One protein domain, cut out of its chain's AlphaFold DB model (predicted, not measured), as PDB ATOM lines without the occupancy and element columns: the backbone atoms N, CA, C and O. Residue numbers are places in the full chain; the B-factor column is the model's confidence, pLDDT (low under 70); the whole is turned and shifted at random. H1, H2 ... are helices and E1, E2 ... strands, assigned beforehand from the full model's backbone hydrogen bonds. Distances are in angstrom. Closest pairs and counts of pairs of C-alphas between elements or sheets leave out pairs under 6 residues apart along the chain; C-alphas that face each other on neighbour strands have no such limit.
ATOM      1  N   LEU A  12     190.515 124.892 112.737       98.81
ATOM      2  CA  LEU A  12     190.713 124.136 113.964       98.81
ATOM      3  C   LEU A  12     192.194 124.123 114.343       98.81
ATOM      4  O   LEU A  12     193.035 123.707 113.550       98.81
ATOM      5  N   VAL A  13     192.488 124.465 115.594       98.88
ATOM      6  CA  VAL A  13     193.776 124.167 116.231       98.88
ATOM      7  C   VAL A  13     193.617 122.965 117.157       98.88
ATOM      8  O   VAL A  13     192.748 122.965 118.028       98.88
ATOM      9  N   VAL A  14     194.469 121.954 117.002       98.88
ATOM     10  CA  VAL A  14     194.575 120.806 117.910       98.88
ATOM     11  C   VAL A  14     195.879 120.919 118.691       98.88
ATOM     12  O   VAL A  14     196.963 120.894 118.110       98.88
ATOM     13  N   LEU A  15     195.784 121.045 120.011       98.81
ATOM     14  CA  LEU A  15     196.940 121.112 120.902       98.81
ATOM     15  C   LEU A  15     197.273 119.699 121.391       98.81
ATOM     16  O   LEU A  15     196.527 119.123 122.188       98.81
ATOM     17  N   GLY A  16     198.398 119.162 120.914       98.25
ATOM     18  CA  GLY A  16     198.892 117.816 121.196       98.25
ATOM     19  C   GLY A  16     198.519 116.795 120.123       98.25
ATOM     20  O   GLY A  16     197.354 116.649 119.770       98.25
ATOM     21  N   ALA A  17     199.500 116.014 119.674       97.62
ATOM     22  CA  ALA A  17     199.346 114.898 118.740       97.62
ATOM     23  C   ALA A  17     199.576 113.541 119.435       97.62
ATOM     24  O   ALA A  17     200.205 112.624 118.905       97.62
ATOM     25  N   GLY A  18     199.042 113.397 120.652       96.69
ATOM     26  CA  GLY A  18     198.812 112.084 121.262       96.69
ATOM     27  C   GLY A  18     197.619 111.359 120.615       96.69
ATOM     28  O   GLY A  18     196.992 111.896 119.701       96.69
ATOM     29  N   PRO A  19     197.222 110.173 121.113       96.38
ATOM     30  CA  PRO A  19     196.136 109.385 120.517       96.38
ATOM     31  C   PRO A  19     194.831 110.160 120.299       96.38
ATOM     32  O   PRO A  19     194.214 110.049 119.243       96.38
ATOM     33  N   ILE A  20     194.423 110.970 121.282       96.44
ATOM     34  CA  ILE A  20     193.198 111.774 121.203       96.44
ATOM     35  C   ILE A  20     193.330 112.882 120.156       96.44
ATOM     36  O   ILE A  20     192.453 113.019 119.308       96.44
ATOM     37  N   GLY A  21     194.426 113.643 120.177       97.69
ATOM     38  CA  GLY A  21     194.650 114.719 119.212       97.69
ATOM     39  C   GLY A  21     194.767 114.216 117.773       97.69
ATOM     40  O   GLY A  21     194.200 114.811 116.859       97.69
ATOM     41  N   LEU A  22     195.406 113.063 117.565       98.00
ATOM     42  CA  LEU A  22     195.481 112.400 116.261       98.00
ATOM     43  C   LEU A  22     194.106 111.901 115.784       98.00
ATOM     44  O   LEU A  22     193.753 112.100 114.623       98.00
ATOM     45  N   ALA A  23     193.283 111.337 116.675       96.62
ATOM     46  CA  ALA A  23     191.908 110.959 116.341       96.62
ATOM     47  C   ALA A  23     191.042 112.184 115.983       96.62
ATOM     48  O   ALA A  23     190.278 112.144 115.017       96.62
ATOM     49  N   VAL A  24     191.195 113.292 116.718       97.25
ATOM     50  CA  VAL A  24     190.551 114.579 116.406       97.25
ATOM     51  C   VAL A  24     191.008 115.097 115.045       97.25
ATOM     52  O   VAL A  24     190.171 115.530 114.256       97.25
ATOM     53  N   THR A  25     192.305 115.021 114.748       98.06
ATOM     54  CA  THR A  25     192.893 115.446 113.468       98.06
ATOM     55  C   THR A  25     192.259 114.688 112.303       98.06
ATOM     56  O   THR A  25     191.682 115.306 111.407       98.06
ATOM     57  N   ALA A  26     192.250 113.355 112.372       97.62
ATOM     58  CA  ALA A  26     191.661 112.501 111.341       97.62
ATOM     59  C   ALA A  26     190.155 112.758 111.155       97.62
ATOM     60  O   ALA A  26     189.661 112.895 110.032       97.62
ATOM     61  N   ALA A  27     189.408 112.884 112.258       96.75
ATOM     62  CA  ALA A  27     187.983 113.194 112.208       96.75
ATOM     63  C   ALA A  27     187.712 114.581 111.600       96.75
ATOM     64  O   ALA A  27     186.760 114.747 110.838       96.75
ATOM     65  N   SER A  28     188.551 115.570 111.904       97.00
ATOM     66  CA  SER A  28     188.412 116.943 111.406       97.00
ATOM     67  C   SER A  28     188.718 117.032 109.917       97.00
ATOM     68  O   SER A  28     187.954 117.661 109.179       97.00
ATOM     69  N   LYS A  29     189.729 116.291 109.442       96.06
ATOM     70  CA  LYS A  29     189.992 116.125 108.010       96.06
ATOM     71  C   LYS A  29     188.791 115.532 107.277       96.06
ATOM     72  O   LYS A  29     188.361 116.071 106.260       96.06
ATOM     73  N   ALA A  30     188.193 114.471 107.818       96.56
ATOM     74  CA  ALA A  30     187.006 113.833 107.242       96.56
ATOM     75  C   ALA A  30     185.748 114.731 107.235       96.56
ATOM     76  O   ALA A  30     184.814 114.504 106.449       96.56
ATOM     77  N   LEU A  31     185.718 115.745 108.106       96.62
ATOM     78  CA  LEU A  31     184.695 116.792 108.164       96.62
ATOM     79  C   LEU A  31     185.011 118.003 107.271       96.62
ATOM     80  O   LEU A  31     184.148 118.865 107.128       96.62
ATOM     81  N   GLY A  32     186.199 118.060 106.663       97.50
ATOM     82  CA  GLY A  32     186.629 119.141 105.775       97.50
ATOM     83  C   GLY A  32     187.114 120.403 106.491       97.50
ATOM     84  O   GLY A  32     187.215 121.439 105.844       97.50
ATOM     85  N   ALA A  33     187.382 120.344 107.798       98.06
ATOM     86  CA  ALA A  33     187.895 121.489 108.548       98.06
ATOM     87  C   ALA A  33     189.375 121.739 108.231       98.06
ATOM     88  O   ALA A  33     190.160 120.795 108.096       98.06
ATOM     89  N   ARG A  34     189.767 123.014 108.191       98.31
ATOM     90  CA  ARG A  34     191.169 123.417 108.071       98.31
ATOM     91  C   ARG A  34     191.862 123.152 109.405       98.31
ATOM     92  O   ARG A  34     191.491 123.751 110.406       98.31
ATOM     93  N   THR A  35     192.826 122.235 109.445       98.69
ATOM     94  CA  THR A  35     193.362 121.696 110.705       98.69
ATOM     95  C   THR A  35     194.844 122.026 110.879       98.69
ATOM     96  O   THR A  35     195.681 121.652 110.054       98.69
ATOM     97  N   ILE A  36     195.157 122.707 111.982       98.88
ATOM     98  CA  ILE A  36     196.506 123.032 112.452       98.88
ATOM     99  C   ILE A  36     196.779 122.198 113.706       98.88
ATOM    100  O   ILE A  36     196.027 122.281 114.676       98.88
ATOM    101  N   VAL A  37     197.845 121.402 113.715       98.88
ATOM    102  CA  VAL A  37     198.235 120.584 114.876       98.88
ATOM    103  C   VAL A  37     199.506 121.136 115.507       98.88
ATOM    104  O   VAL A  37     200.483 121.410 114.813       98.88
ATOM    105  N   VAL A  38     199.506 121.268 116.831       98.81
ATOM    106  CA  VAL A  38     200.660 121.720 117.615       98.81
ATOM    107  C   VAL A  38     201.249 120.540 118.366       98.81
ATOM    108  O   VAL A  38     200.576 119.944 119.210       98.81
ATOM    109  N   GLU A  39     202.504 120.206 118.087       98.06
ATOM    110  CA  GLU A  39     203.178 119.061 118.701       98.06
ATOM    111  C   GLU A  39     204.701 119.274 118.715       98.06
ATOM    112  O   GLU A  39     205.277 119.530 117.661       98.06
ATOM    113  N   PRO A  40     205.385 119.158 119.868       96.94
ATOM    114  CA  PRO A  40     206.840 119.318 119.936       96.94
ATOM    115  C   PRO A  40     207.649 118.107 119.441       96.94
ATOM    116  O   PRO A  40     208.853 118.241 119.252       96.94
ATOM    117  N   VAL A  41     207.044 116.924 119.271       96.00
ATOM    118  CA  VAL A  41     207.774 115.693 118.925       96.00
ATOM    119  C   VAL A  41     207.650 115.327 117.442       96.00
ATOM    120  O   VAL A  41     206.559 115.024 116.962       96.00
ATOM    121  N   ASP A  42     208.783 115.244 116.738       95.44
ATOM    122  CA  ASP A  42     208.861 115.052 115.279       95.44
ATOM    123  C   ASP A  42     208.096 113.833 114.741       95.44
ATOM    124  O   ASP A  42     207.365 113.933 113.755       95.44
ATOM    125  N   PHE A  43     208.202 112.662 115.376       94.69
ATOM    126  CA  PHE A  43     207.502 111.475 114.860       94.69
ATOM    127  C   PHE A  43     205.975 111.575 115.044       94.69
ATOM    128  O   PHE A  43     205.211 111.062 114.226       94.69
ATOM    129  N   ARG A  44     205.510 112.280 116.084       96.31
ATOM    130  CA  ARG A  44     204.080 112.564 116.303       96.31
ATOM    131  C   ARG A  44     203.578 113.649 115.365       96.31
ATOM    132  O   ARG A  44     202.462 113.569 114.859       96.31
ATOM    133  N   GLN A  45     204.426 114.631 115.088       97.19
ATOM    134  CA  GLN A  45     204.207 115.604 114.034       97.19
ATOM    135  C   GLN A  45     204.013 114.910 112.674       97.19
ATOM    136  O   GLN A  45     203.088 115.261 111.936       97.19
ATOM    137  N   GLN A  46     204.848 113.924 112.335       96.12
ATOM    138  CA  GLN A  46     204.683 113.148 111.106       96.12
ATOM    139  C   GLN A  46     203.346 112.396 111.100       96.12
ATOM    140  O   GLN A  46     202.578 112.548 110.155       96.12
ATOM    141  N   ALA A  47     202.997 111.714 112.197       96.38
ATOM    142  CA  ALA A  47     201.703 111.040 112.325       96.38
ATOM    143  C   ALA A  47     200.508 111.997 112.134       96.38
ATOM    144  O   ALA A  47     199.507 111.629 111.521       96.38
ATOM    145  N   ALA A  48     200.601 113.242 112.613       97.94
ATOM    146  CA  ALA A  48     199.562 114.247 112.395       97.94
ATOM    147  C   ALA A  48     199.405 114.626 110.911       97.94
ATOM    148  O   ALA A  48     198.275 114.771 110.440       97.94
ATOM    149  N   ARG A  49     200.512 114.745 110.160       97.69
ATOM    150  CA  ARG A  49     200.478 114.978 108.700       97.69
ATOM    151  C   ARG A  49     199.847 113.797 107.976       97.69
ATOM    152  O   ARG A  49     198.966 114.003 107.144       97.69
ATOM    153  N   ASP A  50     200.241 112.580 108.339       96.25
ATOM    154  CA  ASP A  50     199.737 111.350 107.722       96.25
ATOM    155  C   ASP A  50     198.223 111.180 107.941       96.25
ATOM    156  O   ASP A  50     197.516 110.669 107.075       96.25
ATOM    157  N   LEU A  51     197.700 111.683 109.064       96.88
ATOM    158  CA  LEU A  51     196.266 111.707 109.380       96.88
ATOM    159  C   LEU A  51     195.524 112.943 108.849       96.88
ATOM    160  O   LEU A  51     194.335 113.121 109.128       96.88
ATOM    161  N   GLY A  52     196.194 113.781 108.059       96.44
ATOM    162  CA  GLY A  52     195.556 114.837 107.287       96.44
ATOM    163  C   GLY A  52     195.493 116.209 107.952       96.44
ATOM    164  O   GLY A  52     194.673 117.023 107.527       96.44
ATOM    165  N   ALA A  53     196.340 116.493 108.946       98.38
ATOM    166  CA  ALA A  53     196.604 117.875 109.345       98.38
ATOM    167  C   ALA A  53     197.150 118.658 108.143       98.38
ATOM    168  O   ALA A  53     198.100 118.201 107.505       98.38
ATOM    169  N   ASP A  54     196.596 119.836 107.834       98.75
ATOM    170  CA  ASP A  54     197.131 120.643 106.730       98.75
ATOM    171  C   ASP A  54     198.235 121.618 107.169       98.75
ATOM    172  O   ASP A  54     199.034 122.034 106.335       98.75
ATOM    173  N   ILE A  55     198.353 121.933 108.467       98.75
ATOM    174  CA  ILE A  55     199.600 122.463 109.051       98.75
ATOM    175  C   ILE A  55     199.936 121.692 110.323       98.75
ATOM    176  O   ILE A  55     199.058 121.367 111.118       98.75
ATOM    177  N   VAL A  56     201.227 121.459 110.541       98.75
ATOM    178  CA  VAL A  56     201.757 121.006 111.823       98.75
ATOM    179  C   VAL A  56     202.943 121.885 112.193       98.75
ATOM    180  O   VAL A  56     203.787 122.148 111.335       98.75
ATOM    181  N   CYS A  57     202.998 122.337 113.440       98.50
ATOM    182  CA  CYS A  57     204.046 123.230 113.930       98.50
ATOM    183  C   CYS A  57     204.410 122.941 115.391       98.50
ATOM    184  O   CYS A  57     203.687 122.234 116.105       98.50
ATOM    185  N   SER A  58     205.522 123.515 115.846       98.06
ATOM    186  CA  SER A  58     205.909 123.466 117.252       98.06
ATOM    187  C   SER A  58     205.083 124.455 118.105       98.06
ATOM    188  O   SER A  58     204.428 125.361 117.568       98.06
ATOM    189  N   PRO A  59     205.088 124.314 119.445       97.69
ATOM    190  CA  PRO A  59     204.443 125.271 120.350       97.69
ATOM    191  C   PRO A  59     204.955 126.711 120.220       97.69
ATOM    192  O   PRO A  59     204.207 127.652 120.466       97.69
ATOM    193  N   GLU A  60     206.211 126.903 119.833       97.75
ATOM    194  CA  GLU A  60     206.828 128.222 119.661       97.75
ATOM    195  C   GLU A  60     206.344 128.916 118.379       97.75
ATOM    196  O   GLU A  60     206.292 130.144 118.305       97.75
ATOM    197  N   GLU A  61     205.954 128.131 117.375       98.12
ATOM    198  CA  GLU A  61     205.551 128.606 116.051       98.12
ATOM    199  C   GLU A  61     204.050 128.908 115.947       98.12
ATOM    200  O   GLU A  61     203.635 129.677 115.080       98.12
ATOM    201  N   ILE A  62     203.214 128.333 116.821       98.12
ATOM    202  CA  ILE A  62     201.751 128.362 116.652       98.12
ATOM    203  C   ILE A  62     201.176 129.771 116.492       98.12
ATOM    204  O   ILE A  62     200.291 129.964 115.664       98.12
ATOM    205  N   LYS A  63     201.669 130.773 117.232       97.75
ATOM    206  CA  LYS A  63     201.134 132.142 117.138       97.75
ATOM    207  C   LYS A  63     201.339 132.722 115.735       97.75
ATOM    208  O   LYS A  63     200.385 133.194 115.130       97.75
ATOM    209  N   SER A  64     202.549 132.619 115.182       98.31
ATOM    210  CA  SER A  64     202.855 133.158 113.850       98.31
ATOM    211  C   SER A  64     202.178 132.362 112.730       98.31
ATOM    212  O   SER A  64     201.689 132.947 111.762       98.31
ATOM    213  N   VAL A  65     202.104 131.036 112.876       98.50
ATOM    214  CA  VAL A  65     201.400 130.140 111.951       98.50
ATOM    215  C   VAL A  65     199.913 130.474 111.900       98.50
ATOM    216  O   VAL A  65     199.363 130.656 110.812       98.50
ATOM    217  N   LEU A  66     199.272 130.588 113.063       98.62
ATOM    218  CA  LEU A  66     197.847 130.876 113.164       98.62
ATOM    219  C   LEU A  66     197.524 132.281 112.656       98.62
ATOM    220  O   LEU A  66     196.566 132.441 111.902       98.62
ATOM    221  N   ASP A  67     198.325 133.284 113.016       98.25
ATOM    222  CA  ASP A  67     198.131 134.657 112.543       98.25
ATOM    223  C   ASP A  67     198.215 134.736 111.018       98.25
ATOM    224  O   ASP A  67     197.398 135.408 110.392       98.25
ATOM    225  N   LYS A  68     199.154 134.011 110.403       98.25
ATOM    226  CA  LYS A  68     199.278 133.949 108.945       98.25
ATOM    227  C   LYS A  68     198.098 133.226 108.289       98.25
ATOM    228  O   LYS A  68     197.598 133.707 107.278       98.25
ATOM    229  N   ASP A  69     197.675 132.084 108.829       97.75
ATOM    230  CA  ASP A  69     196.602 131.260 108.247       97.75
ATOM    231  C   ASP A  69     195.215 131.905 108.427       97.75
ATOM    232  O   ASP A  69     194.331 131.745 107.591       97.75
ATOM    233  N   THR A  70     195.037 132.691 109.494       98.12
ATOM    234  CA  THR A  70     193.749 133.308 109.858       98.12
ATOM    235  C   THR A  70     193.712 134.824 109.694       98.12
ATOM    236  O   THR A  70     192.706 135.437 110.049       98.12
ATOM    237  N   GLU A  71     194.775 135.441 109.178       97.62
ATOM    238  CA  GLU A  71     194.931 136.903 109.078       97.62
ATOM    239  C   GLU A  71     194.704 137.603 110.435       97.62
ATOM    240  O   GLU A  71     193.998 138.606 110.540       97.62
ATOM    241  N   GLY A  72     195.252 137.015 111.503       97.31
ATOM    242  CA  GLY A  72     195.150 137.508 112.881       97.31
ATOM    243  C   GLY A  72     193.779 137.324 113.545       97.31
ATOM    244  O   GLY A  72     193.562 137.827 114.647       97.31
ATOM    245  N   ARG A  73     192.830 136.619 112.911       97.81
ATOM    246  CA  ARG A  73     191.499 136.371 113.500       97.81
ATOM    247  C   ARG A  73     191.520 135.341 114.631       97.81
ATOM    248  O   ARG A  73     190.610 135.359 115.462       97.81
ATOM    249  N   GLY A  74     192.519 134.460 114.661       98.56
ATOM    250  CA  GLY A  74     192.571 133.309 115.561       98.56
ATOM    251  C   GLY A  74     191.685 132.150 115.093       98.56
ATOM    252  O   GLY A  74     190.990 132.229 114.078       98.56
ATOM    253  N   ALA A  75     191.710 131.046 115.839       98.75
ATOM    254  CA  ALA A  75     191.026 129.812 115.463       98.75
ATOM    255  C   ALA A  75     189.515 129.865 115.743       98.75
ATOM    256  O   ALA A  75     189.081 130.366 116.783       98.75
ATOM    257  N   ASN A  76     188.696 129.270 114.868       98.69
ATOM    258  CA  ASN A  76     187.262 129.102 115.134       98.69
ATOM    259  C   ASN A  76     187.019 128.063 116.232       98.69
ATOM    260  O   ASN A  76     186.062 128.181 117.005       98.69
ATOM    261  N   VAL A  77     187.874 127.039 116.279       98.81
ATOM    262  CA  VAL A  77     187.845 125.991 117.294       98.81
ATOM    263  C   VAL A  77     189.260 125.699 117.773       98.81
ATOM    264  O   VAL A  77     190.179 125.580 116.968       98.81
ATOM    265  N   VAL A  78     189.427 125.540 119.082       98.88
ATOM    266  CA  VAL A  78     190.646 125.000 119.688       98.88
ATOM    267  C   VAL A  78     190.275 123.740 120.459       98.88
ATOM    268  O   VAL A  78     189.430 123.788 121.353       98.88
ATOM    269  N   VAL A  79     190.887 122.610 120.115       98.75
ATOM    270  CA  VAL A  79     190.766 121.354 120.857       98.75
ATOM    271  C   VAL A  79     192.064 121.110 121.609       98.75
ATOM    272  O   VAL A  79     193.124 120.947 121.012       98.75
ATOM    273  N   GLU A  80     191.972 121.074 122.929       98.50
ATOM    274  CA  GLU A  80     193.083 120.799 123.825       98.50
ATOM    275  C   GLU A  80     193.070 119.316 124.213       98.50
ATOM    276  O   GLU A  80     192.088 118.814 124.766       98.50
ATOM    277  N   ALA A  81     194.149 118.603 123.878       98.06
ATOM    278  CA  ALA A  81     194.275 117.158 124.055       98.06
ATOM    279  C   ALA A  81     195.567 116.742 124.792       98.06
ATOM    280  O   ALA A  81     195.935 115.567 124.770       98.06
ATOM    281  N   THR A  82     196.258 117.680 125.446       97.38
ATOM    282  CA  THR A  82     197.473 117.433 126.240       97.38
ATOM    283  C   THR A  82     197.180 117.196 127.721       97.38
ATOM    284  O   THR A  82     197.909 116.445 128.364       97.38
ATOM    285  N   GLY A  83     196.148 117.847 128.270       97.00
ATOM    286  CA  GLY A  83     195.856 117.854 129.704       97.00
ATOM    287  C   GLY A  83     196.861 118.660 130.527       97.00
ATOM    288  O   GLY A  83     196.908 118.524 131.744       97.00
ATOM    289  N   ARG A  84     197.704 119.478 129.885       97.56
ATOM    290  CA  ARG A  84     198.666 120.329 130.584       97.56
ATOM    291  C   ARG A  84     198.044 121.700 130.882       97.56
ATOM    292  O   ARG A  84     197.615 122.368 129.939       97.56
ATOM    293  N   PRO A  85     198.031 122.172 132.143       97.75
ATOM    294  CA  PRO A  85     197.377 123.433 132.502       97.75
ATOM    295  C   PRO A  85     197.870 124.674 131.736       97.75
ATOM    296  O   PRO A  85     197.076 125.554 131.413       97.75
ATOM    297  N   ASP A  86     199.164 124.751 131.413       97.62
ATOM    298  CA  ASP A  86     199.761 125.839 130.622       97.62
ATOM    299  C   ASP A  86     199.239 125.863 129.174       97.62
ATOM    300  O   ASP A  86     198.927 126.921 128.617       97.62
ATOM    301  N   VAL A  87     199.071 124.685 128.577       98.31
ATOM    302  CA  VAL A  87     198.501 124.521 127.234       98.31
ATOM    303  C   VAL A  87     196.994 124.794 127.248       98.31
ATOM    304  O   VAL A  87     196.480 125.458 126.347       98.31
ATOM    305  N   MET A  88     196.296 124.375 128.307       98.31
ATOM    306  CA  MET A  88     194.889 124.722 128.524       98.31
ATOM    307  C   MET A  88     194.678 126.237 128.586       98.31
ATOM    308  O   MET A  88     193.800 126.757 127.905       98.31
ATOM    309  N   ALA A  89     195.515 126.968 129.327       98.25
ATOM    310  CA  ALA A  89     195.457 128.429 129.361       98.25
ATOM    311  C   ALA A  89     195.704 129.052 127.974       98.25
ATOM    312  O   ALA A  89     194.965 129.944 127.551       98.25
ATOM    313  N   THR A  90     196.692 128.532 127.240       98.31
ATOM    314  CA  THR A  90     197.035 128.983 125.880       98.31
ATOM    315  C   THR A  90     195.870 128.816 124.899       98.31
ATOM    316  O   THR A  90     195.700 129.640 123.999       98.31
ATOM    317  N   ALA A  91     195.009 127.809 125.082       98.56
ATOM    318  CA  ALA A  91     193.856 127.582 124.211       98.56
ATOM    319  C   ALA A  91     192.905 128.796 124.133       98.56
ATOM    320  O   ALA A  91     192.353 129.080 123.068       98.56
ATOM    321  N   LEU A  92     192.762 129.559 125.225       98.62
ATOM    322  CA  LEU A  92     191.964 130.795 125.260       98.62
ATOM    323  C   LEU A  92     192.583 131.920 124.412       98.62
ATOM    324  O   LEU A  92     191.875 132.743 123.821       98.62
ATOM    325  N   GLU A  93     193.914 131.976 124.356       98.50
ATOM    326  CA  GLU A  93     194.646 132.974 123.575       98.50
ATOM    327  C   GLU A  93     194.515 132.712 122.076       98.50
ATOM    328  O   GLU A  93     194.282 133.656 121.321       98.50
ATOM    329  N   LEU A  94     194.599 131.441 121.668       98.75
ATOM    330  CA  LEU A  94     194.540 131.016 120.266       98.75
ATOM    331  C   LEU A  94     193.132 131.100 119.663       98.75
ATOM    332  O   LEU A  94     192.986 131.260 118.452       98.75
ATOM    333  N   ALA A  95     192.087 130.991 120.484       98.75
ATOM    334  CA  ALA A  95     190.717 131.117 120.006       98.75
ATOM    335  C   ALA A  95     190.439 132.537 119.481       98.75
ATOM    336  O   ALA A  95     190.779 133.532 120.125       98.75
ATOM    337  N   GLY A  96     189.795 132.628 118.320       98.69
ATOM    338  CA  GLY A  96     189.284 133.877 117.766       98.69
ATOM    339  C   GLY A  96     187.995 134.346 118.446       98.69
ATOM    340  O   GLY A  96     187.479 133.707 119.367       98.69
ATOM    341  N   PHE A  97     187.444 135.465 117.974       98.44
ATOM    342  CA  PHE A  97     186.127 135.935 118.417       98.44
ATOM    343  C   PHE A  97     185.039 134.901 118.110       98.44
ATOM    344  O   PHE A  97     185.005 134.320 117.025       98.44
ATOM    345  N   LYS A  98     184.142 134.685 119.076       98.44
ATOM    346  CA  LYS A  98     183.092 133.655 119.082       98.44
ATOM    347  C   LYS A  98     183.643 132.236 118.899       98.44
ATOM    348  O   LYS A  98     182.938 131.333 118.446       98.44
ATOM    349  N   GLY A  99     184.919 132.046 119.235       98.50
ATOM    350  CA  GLY A  99     185.609 130.771 119.145       98.50
ATOM    351  C   GLY A  99     185.082 129.752 120.153       98.50
ATOM    352  O   GLY A  99     184.551 130.087 121.216       98.50
ATOM    353  N   ARG A 100     185.252 128.475 119.817       98.62
ATOM    354  CA  ARG A 100     184.905 127.347 120.687       98.62
ATOM    355  C   ARG A 100     186.180 126.702 121.203       98.62
ATOM    356  O   ARG A 100     187.021 126.293 120.411       98.62
ATOM    357  N   VAL A 101     186.311 126.575 122.515       98.75
ATOM    358  CA  VAL A 101     187.431 125.874 123.148       98.75
ATOM    359  C   VAL A 101     186.907 124.600 123.788       98.75
ATOM    360  O   VAL A 101     185.955 124.619 124.572       98.75
ATOM    361  N   ALA A 102     187.515 123.479 123.428       98.31
ATOM    362  CA  ALA A 102     187.166 122.166 123.930       98.31
ATOM    363  C   ALA A 102     188.351 121.543 124.665       98.31
ATOM    364  O   ALA A 102     189.375 121.245 124.054       98.31
ATOM    365  N   TYR A 103     188.183 121.307 125.962       97.69
ATOM    366  CA  TYR A 103     189.139 120.594 126.798       97.69
ATOM    367  C   TYR A 103     188.789 119.106 126.830       97.69
ATOM    368  O   TYR A 103     187.743 118.715 127.353       97.69
ATOM    369  N   ILE A 104     189.653 118.287 126.235       96.94
ATOM    370  CA  ILE A 104     189.566 116.818 126.254       96.94
ATOM    371  C   ILE A 104     190.742 116.231 127.044       96.94
ATOM    372  O   ILE A 104     190.621 115.166 127.650       96.94
ATOM    373  N   GLY A 105     191.883 116.924 127.045       96.00
ATOM    374  CA  GLY A 105     193.016 116.602 127.894       96.00
ATOM    375  C   GLY A 105     192.625 116.570 129.370       96.00
ATOM    376  O   GLY A 105     191.854 117.404 129.847       96.00
ATOM    377  N   ILE A 106     193.157 115.592 130.102       95.12
ATOM    378  CA  ILE A 106     192.865 115.411 131.525       95.12
ATOM    379  C   ILE A 106     194.026 115.976 132.339       95.12
ATOM    380  O   ILE A 106     195.131 115.439 132.292       95.12
ATOM    381  N   ASP A 107     193.743 117.013 133.122       93.69
ATOM    382  CA  ASP A 107     194.573 117.414 134.256       93.69
ATOM    383  C   ASP A 107     193.962 116.882 135.562       93.69
ATOM    384  O   ASP A 107     192.740 116.871 135.727       93.69
ATOM    385  N   VAL A 108     194.811 116.457 136.502       92.06
ATOM    386  CA  VAL A 108     194.383 116.036 137.843       92.06
ATOM    387  C   VAL A 108     195.167 116.816 138.891       92.06
ATOM    388  O   VAL A 108     196.290 116.459 139.249       92.06
ATOM    389  N   GLY A 109     194.540 117.869 139.414       91.19
ATOM    390  CA  GLY A 109     194.990 118.566 140.619       91.19
ATOM    391  C   GLY A 109     196.116 119.579 140.415       91.19
ATOM    392  O   GLY A 109     196.743 119.962 141.403       91.19
ATOM    393  N   LYS A 110     196.384 120.027 139.182       96.25
ATOM    394  CA  LYS A 110     197.344 121.105 138.910       96.25
ATOM    395  C   LYS A 110     196.612 122.378 138.487       96.25
ATOM    396  O   LYS A 110     195.392 122.427 138.352       96.25
ATOM    397  N   SER A 111     197.368 123.458 138.331       95.62
ATOM    398  CA  SER A 111     196.843 124.752 137.903       95.62
ATOM    399  C   SER A 111     197.895 125.535 137.122       95.62
ATOM    400  O   SER A 111     199.096 125.291 137.246       95.62
ATOM    401  N   ALA A 112     197.433 126.480 136.307       96.88
ATOM    402  CA  ALA A 112     198.263 127.476 135.643       96.88
ATOM    403  C   ALA A 112     197.524 128.823 135.595       96.88
ATOM    404  O   ALA A 112     196.289 128.841 135.584       96.88
ATOM    405  N   PRO A 113     198.248 129.955 135.549       97.69
ATOM    406  CA  PRO A 113     197.645 131.253 135.271       97.69
ATOM    407  C   PRO A 113     196.955 131.258 133.903       97.69
ATOM    408  O   PRO A 113     197.543 130.840 132.908       97.69
ATOM    409  N   ALA A 114     195.724 131.764 133.847       97.56
ATOM    410  CA  ALA A 114     194.950 131.877 132.614       97.56
ATOM    411  C   ALA A 114     194.270 133.246 132.515       97.56
ATOM    412  O   ALA A 114     193.785 133.797 133.506       97.56
ATOM    413  N   GLN A 115     194.191 133.786 131.299       97.81
ATOM    414  CA  GLN A 115     193.554 135.074 131.024       97.81
ATOM    415  C   GLN A 115     192.034 134.909 130.874       97.81
ATOM    416  O   GLN A 115     191.490 135.004 129.776       97.81
ATOM    417  N   LEU A 116     191.321 134.663 131.979       98.19
ATOM    418  CA  LEU A 116     189.873 134.391 131.949       98.19
ATOM    419  C   LEU A 116     189.041 135.523 131.321       98.19
ATOM    420  O   LEU A 116     187.978 135.260 130.763       98.19
ATOM    421  N   GLY A 117     189.540 136.765 131.340       98.50
ATOM    422  CA  GLY A 117     188.912 137.895 130.648       98.50
ATOM    423  C   GLY A 117     188.732 137.677 129.140       98.50
ATOM    424  O   GLY A 117     187.803 138.231 128.560       98.50
ATOM    425  N   LEU A 118     189.547 136.814 128.517       98.62
ATOM    426  CA  LEU A 118     189.406 136.440 127.106       98.62
ATOM    427  C   LEU A 118     188.097 135.707 126.814       98.62
ATOM    428  O   LEU A 118     187.567 135.839 125.715       98.62
ATOM    429  N   ILE A 119     187.553 134.971 127.787       98.69
ATOM    430  CA  ILE A 119     186.271 134.277 127.626       98.69
ATOM    431  C   ILE A 119     185.165 135.300 127.364       98.69
ATOM    432  O   ILE A 119     184.380 135.143 126.434       98.69
ATOM    433  N   GLN A 120     185.140 136.374 128.154       98.62
ATOM    434  CA  GLN A 120     184.152 137.438 128.022       98.62
ATOM    435  C   GLN A 120     184.442 138.337 126.816       98.62
ATOM    436  O   GLN A 120     183.536 138.597 126.031       98.62
ATOM    437  N   SER A 121     185.686 138.789 126.636       98.50
ATOM    438  CA  SER A 121     186.016 139.755 125.580       98.50
ATOM    439  C   SER A 121     185.905 139.183 124.168       98.50
ATOM    440  O   SER A 121     185.596 139.929 123.240       98.50
ATOM    441  N   LYS A 122     186.123 137.873 123.997       98.62
ATOM    442  CA  LYS A 122     185.982 137.182 122.711       98.62
ATOM    443  C   LYS A 122     184.668 136.412 122.576       98.62
ATOM    444  O   LYS A 122     184.499 135.749 121.562       98.62
ATOM    445  N   GLU A 123     183.757 136.465 123.550       98.56
ATOM    446  CA  GLU A 123     182.521 135.659 123.563       98.56
ATOM    447  C   GLU A 123     182.789 134.149 123.349       98.56
ATOM    448  O   GLU A 123     182.153 133.491 122.523       98.56
ATOM    449  N   LEU A 124     183.781 133.592 124.055       98.69
ATOM    450  CA  LEU A 124     184.179 132.194 123.867       98.69
ATOM    451  C   LEU A 124     183.143 131.223 124.436       98.69
ATOM    452  O   LEU A 124     182.632 131.399 125.542       98.69
ATOM    453  N   THR A 125     182.925 130.121 123.721       98.50
ATOM    454  CA  THR A 125     182.216 128.951 124.255       98.50
ATOM    455  C   THR A 125     183.227 127.929 124.756       98.50
ATOM    456  O   THR A 125     184.048 127.449 123.977       98.50
ATOM    457  N   ILE A 126     183.155 127.565 126.038       97.88
ATOM    458  CA  ILE A 126     184.080 126.613 126.667       97.88
ATOM    459  C   ILE A 126     183.351 125.304 126.973       97.88
ATOM    460  O   ILE A 126     182.281 125.312 127.579       97.88
ATOM    461  N   THR A 127     183.936 124.175 126.576       97.06
ATOM    462  CA  THR A 127     183.384 122.836 126.830       97.06
ATOM    463  C   THR A 127     184.453 121.894 127.365       97.06
ATOM    464  O   THR A 127     185.600 121.944 126.930       97.06
ATOM    465  N   GLY A 128     184.075 121.030 128.306       94.94
ATOM    466  CA  GLY A 128     184.877 119.885 128.730       94.94
ATOM    467  C   GLY A 128     184.282 118.591 128.180       94.94
ATOM    468  O   GLY A 128     183.065 118.491 128.014       94.94
ATOM    469  N   SER A 129     185.121 117.597 127.903       92.62
ATOM    470  CA  SER A 129     184.678 116.273 127.470       92.62
ATOM    471  C   SER A 129     185.471 115.187 128.183       92.62
ATOM    472  O   SER A 129     186.697 115.195 128.163       92.62
ATOM    473  N   ILE A 130     184.761 114.249 128.811       91.31
ATOM    474  CA  ILE A 130     185.354 113.096 129.485       91.31
ATOM    475  C   ILE A 130     184.601 111.822 129.107       91.31
ATOM    476  O   ILE A 130     183.368 111.785 129.096       91.31
ATOM    477  N   GLY A 131     185.360 110.770 128.800       87.19
ATOM    478  CA  GLY A 131     184.813 109.499 128.342       87.19
ATOM    479  C   GLY A 131     184.088 109.602 126.996       87.19
ATOM    480  O   GLY A 131     184.261 110.549 126.231       87.19
ATOM    481  N   SER A 132     183.287 108.585 126.689       86.19
ATOM    482  CA  SER A 132     182.583 108.461 125.407       86.19
ATOM    483  C   SER A 132     181.230 107.729 125.529       86.19
ATOM    484  O   SER A 132     180.959 106.788 124.776       86.19
ATOM    485  N   PRO A 133     180.345 108.108 126.475       84.56
ATOM    486  CA  PRO A 133     179.053 107.444 126.611       84.56
ATOM    487  C   PRO A 133     178.165 107.708 125.383       84.56
ATOM    488  O   PRO A 133     177.965 108.852 124.980       84.56
ATOM    489  N   GLY A 134     177.616 106.645 124.788       87.69
ATOM    490  CA  GLY A 134     176.577 106.744 123.755       87.69
ATOM    491  C   GLY A 134     177.023 107.259 122.379       87.69
ATOM    492  O   GLY A 134     176.178 107.695 121.605       87.69
ATOM    493  N   VAL A 135     178.323 107.236 122.051       90.62
ATOM    494  CA  VAL A 135     178.832 107.721 120.744       90.62
ATOM    495  C   VAL A 135     179.375 106.620 119.832       90.62
ATOM    496  O   VAL A 135     179.710 106.901 118.683       90.62
ATOM    497  N   TRP A 136     179.477 105.377 120.309       92.94
ATOM    498  CA  TRP A 136     180.202 104.312 119.608       92.94
ATOM    499  C   TRP A 136     179.587 103.934 118.259       92.94
ATOM    500  O   TRP A 136     180.310 103.896 117.268       92.94
ATOM    501  N   GLU A 137     178.270 103.722 118.182       94.56
ATOM    502  CA  GLU A 137     177.605 103.356 116.921       94.56
ATOM    503  C   GLU A 137     177.758 104.444 115.848       94.56
ATOM    504  O   GLU A 137     178.107 104.161 114.700       94.56
ATOM    505  N   GLU A 138     177.550 105.706 116.234       93.50
ATOM    506  CA  GLU A 138     177.737 106.859 115.352       93.50
ATOM    507  C   GLU A 138     179.201 106.999 114.915       93.50
ATOM    508  O   GLU A 138     179.469 107.268 113.745       93.50
ATOM    509  N   THR A 139     180.148 106.779 115.833       94.19
ATOM    510  CA  THR A 139     181.591 106.875 115.559       94.19
ATOM    511  C   THR A 139     182.043 105.788 114.591       94.19
ATOM    512  O   THR A 139     182.706 106.101 113.605       94.19
ATOM    513  N   ILE A 140     181.638 104.534 114.808       95.00
ATOM    514  CA  ILE A 140     181.961 103.410 113.915       95.00
ATOM    515  C   ILE A 140     181.391 103.668 112.516       95.00
ATOM    516  O   ILE A 140     182.104 103.536 111.519       95.00
ATOM    517  N   ARG A 141     180.126 104.105 112.427       95.75
ATOM    518  CA  ARG A 141     179.496 104.466 111.148       95.75
ATOM    519  C   ARG A 141     180.246 105.604 110.454       95.75
ATOM    520  O   ARG A 141     180.503 105.529 109.253       95.75
ATOM    521  N   PHE A 142     180.597 106.652 111.189       95.31
ATOM    522  CA  PHE A 142     181.347 107.785 110.654       95.31
ATOM    523  C   PHE A 142     182.716 107.349 110.119       95.31
ATOM    524  O   PHE A 142     183.033 107.639 108.969       95.31
ATOM    525  N   MET A 143     183.486 106.587 110.899       95.94
ATOM    526  CA  MET A 143     184.797 106.081 110.482       95.94
ATOM    527  C   MET A 143     184.709 105.212 109.226       95.94
ATOM    528  O   MET A 143     185.476 105.423 108.290       95.94
ATOM    529  N   SER A 144     183.737 104.295 109.168       95.44
ATOM    530  CA  SER A 144     183.530 103.428 108.003       95.44
ATOM    531  C   SER A 144     183.149 104.226 106.751       95.44
ATOM    532  O   SER A 144     183.753 104.045 105.698       95.44
ATOM    533  N   THR A 145     182.198 105.159 106.857       97.06
ATOM    534  CA  THR A 145     181.723 105.955 105.705       97.06
ATOM    535  C   THR A 145     182.747 106.963 105.192       97.06
ATOM    536  O   THR A 145     182.717 107.330 104.020       97.06
ATOM    537  N   LYS A 146     183.651 107.425 106.059       96.31
ATOM    538  CA  LYS A 146     184.720 108.368 105.714       96.31
ATOM    539  C   LYS A 146     186.055 107.693 105.413       96.31
ATOM    540  O   LYS A 146     187.003 108.400 105.093       96.31
ATOM    541  N   ASN A 147     186.109 106.362 105.489       94.31
ATOM    542  CA  ASN A 147     187.316 105.567 105.293       94.31
ATOM    543  C   ASN A 147     188.490 106.056 106.165       94.31
ATOM    544  O   ASN A 147     189.601 106.259 105.678       94.31
TER     545      ASN A 147
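Overview. This is residues 12 to 147 of the 187 residues of the protein "Unannotated protein" of freshwater metagenome (UniProt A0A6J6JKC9). A twisted sheet of six parallel strands forms the core of three layers, with H1 and H2 packed on one face and H3, H4 and the short H5 covering the other. Beyond the edge strand E6, residues 132 to 138 stick out, of which 136 to 138 belong to H6; this last helix lies off the sheet, and its end comes near the end of H1. The printed part has 136 residues with six named strands and six named helices, in the order E1 H1 E2 H2 E3 H3 E4 H4 E5 H5 E6 H6, and the sheet runs E3 E2 E1 E4 E5 E6. The class is mixed, helices and strands; the whole is compact, with a radius of gyration of the C-alphas of 14.6 A and spans of 41 by 32 by 27 A.

Along the chain. Find C-alpha 12 at (190.713, 124.136, 113.964), where E1, residues 12 to 15, begins. From C-alpha 19 at (196.136, 109.385, 120.517), H1, the longest helix, runs 16.7 A through residues 19 to 30. Read on to E2, residues 34 to 38, 13.6 A long, then H2, residues 42 to 50, 12.4 A, and the short E3, residues 55 to 57. H3 is residues 62 to 70, 11.6 A, and E4 is residues 75 to 80, 12.5 A. H4, residues 85 to 94, 14.7 A, is followed at once by E5, residues 95 to 103, which bends by 130 degrees at residue 98. Next come H5, residues 117 to 121, and E6, residues 125 to 128. H6, residues 136 to 146, runs 15.2 A and ends at C-alpha 146 at (184.720, 108.368, 105.714).

Arrangement. Start at E1 in the sheet: N 14 and O 36 of its neighbour E2 are 2.8 A apart, and N 15 and O 79 of its other neighbour, E4, are 2.8 A apart. Beyond E2, look for the edge strand E3, with N 57 and O 37 at 3.0 A. Past E4 lies E5, with N 102 and O 78 at 2.8 A, and then the edge strand E6, with N 127 and O 101 at 2.9 A. E1, H1, E2 form a strand-helix-strand unit, two parallel neighbour strands with a helix between them in the chain, and so do E2, H2, E3; E4, H4, E5; and E5, H5, E6. E3, H3, E4 form a split unit, with E2 and E1 between its strands. The crossovers of these five units are right-handed. H1 runs along the strands at a height over the sheet of 9.1 A; its closest C-alphas to E1 are those of Gly 21 and Val 14, 6.2 A apart. On the same face, H2 lies over E3 at a height of 9.0 A. H1, with residues 22 to 25 alone, only just touches H2, with 3 pairs of C-alphas within 8 A, the closest Leu 22 and Ala 48 at 5.9 A. On the opposite face, H4 has a height of 8.5 A and stands at 2 degrees to E4 on the local plane. H3, on the same face as H4, is close to it but not clearly touching, with the C-alphas of Lys 63 and Leu 94 closest at 7.4 A. H5, over E5, only just touches H4, with 3 pairs of C-alphas within 8 A, the closest Leu 92 and Leu 118 at 6.5 A. H6 is not on the sheet; it is close to H1 but not clearly touching, with the C-alphas of Ala 30 and Lys 146 closest at 6.1 A. In H1, H2, H3, H5 and H6 every O i to N i+4 pair is within hydrogen-bond range; in H4 it is 4 of 6.

Size, cuts and confidence. The two C-alphas farthest apart, those of Pro 113 and Thr 145, are 42.0 A apart. The printed part has no cut. Look at residues 104 to 116 for the one long link, E5 to H5; the link E6 to H6 is short, and the others are tight. The mean pLDDT of the printed part is 96.9, and no printed residue is under 70.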